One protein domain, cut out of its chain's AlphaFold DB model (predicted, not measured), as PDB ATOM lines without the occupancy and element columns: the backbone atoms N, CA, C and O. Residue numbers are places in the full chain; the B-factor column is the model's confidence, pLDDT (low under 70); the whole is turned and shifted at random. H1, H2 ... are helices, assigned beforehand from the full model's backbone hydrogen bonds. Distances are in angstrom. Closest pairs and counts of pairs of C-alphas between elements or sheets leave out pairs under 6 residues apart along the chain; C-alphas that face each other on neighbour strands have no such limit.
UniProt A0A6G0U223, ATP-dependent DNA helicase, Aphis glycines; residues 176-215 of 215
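This is residues 176 to 215 of the 215 residues of the protein "ATP-dependent DNA helicase" of Aphis glycines (UniProt A0A6G0U223). This is a loose, winding stretch with little regular structure: the short helix H1 near the beginning of the printed part, then a long loop that runs out to a turn near Asn 194 and folds back. After it an arm sticks out, residues 206 to 212, of which 210 to 212 belong to the tiny helix H2. The printed part has 40 residues with two named helices, H1 then H2, and no named strand; the class is all helix, though the named elements hold only 14 residues. The whole is loose, with a radius of gyration of the C-alphas of 12.7 A, and flat, spanning 34 by 26 by 13 A.

H1, residues 177 to 186, and H2, residues 210 to 213, are apart. In H1 every O i to N i+4 pair is within hydrogen-bond range; H2 is too short for such a pair, and its one O i to N i+3 pair is within range. Residues 192 to 193 pair briefly with residues 196 to 197, antiparallel.

H1 begins at C-alpha 177 (-18.702, 18.390, -38.268) and is 14.3 A long. H2 ends at C-alpha 213 (-4.669, 6.401, -25.538).

The C-alphas farthest apart, of Asn 194 and Ser 215, are 34.7 A apart. The printed part has no cut; the link from H1 to H2, 23 residues, is long. Confidence is under 70 in residues 191 to 195, 197 to 206 and 210 to 215.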
ATOM      1  N   ASP A 176     -21.361  18.472 -34.964       71.88
ATOM      2  CA  ASP A 176     -21.944  17.938 -36.206       71.88
ATOM      3  C   ASP A 176     -20.956  17.851 -37.385       71.88
ATOM      4  O   ASP A 176     -21.212  17.158 -38.375       71.88
ATOM      5  N   ILE A 177     -19.783  18.480 -37.271       77.06
ATOM      6  CA  ILE A 177     -18.702  18.390 -38.268       77.06
ATOM      7  C   ILE A 177     -18.251  16.934 -38.470       77.06
ATOM      8  O   ILE A 177     -18.119  16.475 -39.607       77.06
ATOM      9  N   PHE A 178     -18.059  16.192 -37.377       76.06
ATOM     10  CA  PHE A 178     -17.604  14.802 -37.411       76.06
ATOM     11  C   PHE A 178     -18.581  13.861 -38.147       76.06
ATOM     12  O   PHE A 178     -18.161  13.194 -39.098       76.06
ATOM     13  N   PRO A 179     -19.883  13.795 -37.792       74.81
ATOM     14  CA  PRO A 179     -20.827  12.938 -38.502       74.81
ATOM     15  C   PRO A 179     -21.032  13.376 -39.957       74.81
ATOM     16  O   PRO A 179     -21.176  12.513 -40.823       74.81
ATOM     17  N   ALA A 180     -20.980  14.678 -40.262       78.00
ATOM     18  CA  ALA A 180     -21.049  15.162 -41.640       78.00
ATOM     19  C   ALA A 180     -19.857  14.674 -42.482       78.00
ATOM     20  O   ALA A 180     -20.037  14.251 -43.625       78.00
ATOM     21  N   GLN A 181     -18.645  14.677 -41.924       77.50
ATOM     22  CA  GLN A 181     -17.465  14.144 -42.605       77.50
ATOM     23  C   GLN A 181     -17.526  12.621 -42.766       77.50
ATOM     24  O   GLN A 181     -17.249  12.134 -43.858       77.50
ATOM     25  N   LEU A 182     -17.970  11.871 -41.749       77.56
ATOM     26  CA  LEU A 182     -18.197  10.424 -41.876       77.56
ATOM     27  C   LEU A 182     -19.208  10.086 -42.978       77.56
ATOM     28  O   LEU A 182     -19.009   9.128 -43.723       77.56
ATOM     29  N   LEU A 183     -20.274  10.878 -43.113       79.88
ATOM     30  CA  LEU A 183     -21.243  10.711 -44.196       79.88
ATOM     31  C   LEU A 183     -20.613  10.980 -45.566       79.88
ATOM     32  O   LEU A 183     -20.853  10.212 -46.494       79.88
ATOM     33  N   LYS A 184     -19.777  12.019 -45.698       79.19
ATOM     34  CA  LYS A 184     -19.041  12.295 -46.945       79.19
ATOM     35  C   LYS A 184     -18.062  11.167 -47.296       79.19
ATOM     36  O   LYS A 184     -17.998  10.788 -48.463       79.19
ATOM     37  N   ILE A 185     -17.365  10.597 -46.304       80.06
ATOM     38  CA  ILE A 185     -16.508   9.406 -46.476       80.06
ATOM     39  C   ILE A 185     -17.352   8.229 -46.975       80.06
ATOM     40  O   ILE A 185     -17.040   7.642 -48.006       80.06
ATOM     41  N   GLY A 186     -18.445   7.908 -46.276       72.19
ATOM     42  CA  GLY A 186     -19.306   6.771 -46.611       72.19
ATOM     43  C   GLY A 186     -20.016   6.899 -47.963       72.19
ATOM     44  O   GLY A 186     -20.320   5.888 -48.588       72.19
ATOM     45  N   ASN A 187     -20.262   8.127 -48.428       78.81
ATOM     46  CA  ASN A 187     -20.833   8.399 -49.749       78.81
ATOM     47  C   ASN A 187     -19.773   8.504 -50.860       78.81
ATOM     48  O   ASN A 187     -20.142   8.626 -52.025       78.81
ATOM     49  N   GLY A 188     -18.479   8.499 -50.521       75.00
ATOM     50  CA  GLY A 188     -17.392   8.678 -51.486       75.00
ATOM     51  C   GLY A 188     -17.343  10.070 -52.124       75.00
ATOM     52  O   GLY A 188     -16.838  10.208 -53.231       75.00
ATOM     53  N   THR A 189     -17.879  11.099 -51.458       78.94
ATOM     54  CA  THR A 189     -17.953  12.478 -51.981       78.94
ATOM     55  C   THR A 189     -16.881  13.400 -51.402       78.94
ATOM     56  O   THR A 189     -16.993  14.618 -51.530       78.94
ATOM     57  N   LEU A 190     -15.902  12.862 -50.672       75.94
ATOM     58  CA  LEU A 190     -14.743  13.646 -50.259       75.94
ATOM     59  C   LEU A 190     -13.792  13.835 -51.433       75.94
ATOM     60  O   LEU A 190     -13.596  12.930 -52.239       75.94
ATOM     61  N   GLU A 191     -13.214  15.029 -51.499       69.06
ATOM     62  CA  GLU A 191     -12.207  15.369 -52.491       69.06
ATOM     63  C   GLU A 191     -10.993  14.454 -52.314       69.06
ATOM     64  O   GLU A 191     -10.437  14.318 -51.220       69.06
ATOM     65  N   ASN A 192     -10.630  13.788 -53.408       68.62
ATOM     66  CA  ASN A 192      -9.478  12.909 -53.473       68.62
ATOM     67  C   ASN A 192      -8.327  13.688 -54.099       68.62
ATOM     68  O   ASN A 192      -8.342  13.959 -55.299       68.62
ATOM     69  N   GLU A 193      -7.308  13.991 -53.308       69.31
ATOM     70  CA  GLU A 193      -6.035  14.471 -53.833       69.31
ATOM     71  C   GLU A 193      -5.109  13.262 -53.994       69.31
ATOM     72  O   GLU A 193      -4.801  12.556 -53.033       69.31
ATOM     73  N   ASN A 194      -4.688  12.974 -55.229       69.94
ATOM     74  CA  ASN A 194      -3.732  11.903 -55.548       69.94
ATOM     75  C   ASN A 194      -4.150  10.489 -55.085       69.94
ATOM     76  O   ASN A 194      -3.301   9.660 -54.763       69.94
ATOM     77  N   GLY A 195      -5.455  10.202 -55.047       68.19
ATOM     78  CA  GLY A 195      -5.979   8.898 -54.620       68.19
ATOM     79  C   GLY A 195      -6.033   8.692 -53.102       68.19
ATOM     80  O   GLY A 195      -6.411   7.610 -52.657       68.19
ATOM     81  N   TYR A 196      -5.710   9.721 -52.314       70.75
ATOM     82  CA  TYR A 196      -5.847   9.710 -50.861       70.75
ATOM     83  C   TYR A 196      -7.017  10.590 -50.419       70.75
ATOM     84  O   TYR A 196      -7.255  11.670 -50.959       70.75
ATOM     85  N   ILE A 197      -7.734  10.124 -49.394       69.44
ATOM     86  CA  ILE A 197      -8.778  10.903 -48.728       69.44
ATOM     87  C   ILE A 197      -8.096  11.775 -47.674       69.44
ATOM     88  O   ILE A 197      -7.545  11.259 -46.699       69.44
ATOM     89  N   SER A 198      -8.152  13.096 -47.844       67.62
ATOM     90  CA  SER A 198      -7.667  14.030 -46.827       67.62
ATOM     91  C   SER A 198      -8.685  14.130 -45.689       67.62
ATOM     92  O   SER A 198      -9.762  14.715 -45.821       67.62
ATOM     93  N   VAL A 199      -8.365  13.504 -44.559       68.81
ATOM     94  CA  VAL A 199      -9.176  13.560 -43.341       68.81
ATOM     95  C   VAL A 199      -8.714  14.740 -42.492       68.81
ATOM     96  O   VAL A 199      -7.558  14.811 -42.075       68.81
ATOM     97  N   ASN A 200      -9.626  15.670 -42.203       68.06
ATOM     98  CA  ASN A 200      -9.320  16.802 -41.334       68.06
ATOM     99  C   ASN A 200      -8.925  16.301 -39.931       68.06
ATOM    100  O   ASN A 200      -9.592  15.436 -39.364       68.06
ATOM    101  N   ARG A 201      -7.878  16.889 -39.334       66.44
ATOM    102  CA  ARG A 201      -7.413  16.567 -37.968       66.44
ATOM    103  C   ARG A 201      -8.476  16.787 -36.883       66.44
ATOM    104  O   ARG A 201      -8.287  16.340 -35.763       66.44
ATOM    105  N   THR A 202      -9.589  17.449 -37.198       64.56
ATOM    106  CA  THR A 202     -10.758  17.575 -36.310       64.56
ATOM    107  C   THR A 202     -11.633  16.319 -36.229       64.56
ATOM    108  O   THR A 202     -12.463  16.247 -35.328       64.56
ATOM    109  N   ILE A 203     -11.447  15.309 -37.097       65.75
ATOM    110  CA  ILE A 203     -12.217  14.048 -37.041       65.75
ATOM    111  C   ILE A 203     -11.898  13.231 -35.782       65.75
ATOM    112  O   ILE A 203     -12.728  12.463 -35.303       65.75
ATOM    113  N   GLY A 204     -10.711  13.394 -35.210       63.50
ATOM    114  CA  GLY A 204     -10.341  12.694 -33.993       63.50
ATOM    115  C   GLY A 204      -9.040  13.216 -33.419       63.50
ATOM    116  O   GLY A 204      -8.262  13.893 -34.088       63.50
ATOM    117  N   ARG A 205      -8.782  12.881 -32.159       67.69
ATOM    118  CA  ARG A 205      -7.499  13.178 -31.534       67.69
ATOM    119  C   ARG A 205      -6.449  12.253 -32.142       67.69
ATOM    120  O   ARG A 205      -6.507  11.043 -31.945       67.69
ATOM    121  N   VAL A 206      -5.496  12.814 -32.882       67.81
ATOM    122  CA  VAL A 206      -4.330  12.049 -33.336       67.81
ATOM    123  C   VAL A 206      -3.467  11.775 -32.114       67.81
ATOM    124  O   VAL A 206      -2.938  12.696 -31.488       67.81
ATOM    125  N   VAL A 207      -3.377  10.505 -31.742       70.75
ATOM    126  CA  VAL A 207      -2.597  10.065 -30.594       70.75
ATOM    127  C   VAL A 207      -1.270   9.513 -31.105       70.75
ATOM    128  O   VAL A 207      -1.237   8.467 -31.742       70.75
ATOM    129  N   ASN A 208      -0.178  10.225 -30.826       75.56
ATOM    130  CA  ASN A 208       1.168   9.852 -31.283       75.56
ATOM    131  C   ASN A 208       1.925   8.952 -30.288       75.56
ATOM    132  O   ASN A 208       3.054   8.558 -30.558       75.56
ATOM    133  N   ASN A 209       1.335   8.653 -29.127       73.00
ATOM    134  CA  ASN A 209       1.934   7.812 -28.093       73.00
ATOM    135  C   ASN A 209       0.849   6.943 -27.438       73.00
ATOM    136  O   ASN A 209      -0.197   7.450 -27.043       73.00
ATOM    137  N   VAL A 210       1.115   5.642 -27.298       68.88
ATOM    138  CA  VAL A 210       0.213   4.641 -26.703       68.88
ATOM    139  C   VAL A 210      -0.244   5.025 -25.285       68.88
ATOM    140  O   VAL A 210      -1.356   4.686 -24.884       68.88
ATOM    141  N   GLU A 211       0.554   5.786 -24.536       69.62
ATOM    142  CA  GLU A 211       0.194   6.253 -23.188       69.62
ATOM    143  C   GLU A 211      -0.953   7.277 -23.184       69.62
ATOM    144  O   GLU A 211      -1.795   7.267 -22.288       69.62
ATOM    145  N   LEU A 212      -1.056   8.100 -24.231       58.00
ATOM    146  CA  LEU A 212      -2.126   9.091 -24.412       58.00
ATOM    147  C   LEU A 212      -3.454   8.462 -24.875       58.00
ATOM    148  O   LEU A 212      -4.440   9.171 -25.053       58.00
ATOM    149  N   TRP A 213      -3.484   7.144 -25.094       50.06
ATOM    150  CA  TRP A 213      -4.669   6.401 -25.538       50.06
ATOM    151  C   TRP A 213      -5.614   6.032 -24.380       50.06
ATOM    152  O   TRP A 213      -6.751   5.641 -24.622       50.06
ATOM    153  N   LYS A 214      -5.148   6.138 -23.125       53.78
ATOM    154  CA  LYS A 214      -5.898   5.760 -21.910       53.78
ATOM    155  C   LYS A 214      -6.558   6.936 -21.169       53.78
ATOM    156  O   LYS A 214      -7.218   6.689 -20.162       53.78
ATOM    157  N   SER A 215      -6.360   8.177 -21.628       46.06
ATOM    158  CA  SER A 215      -6.952   9.405 -21.058       46.06
ATOM    159  C   SER A 215      -8.182   9.850 -21.835       46.06
ATOM    160  O   SER A 215      -9.204  10.153 -21.195       46.06
TER     161      SER A 215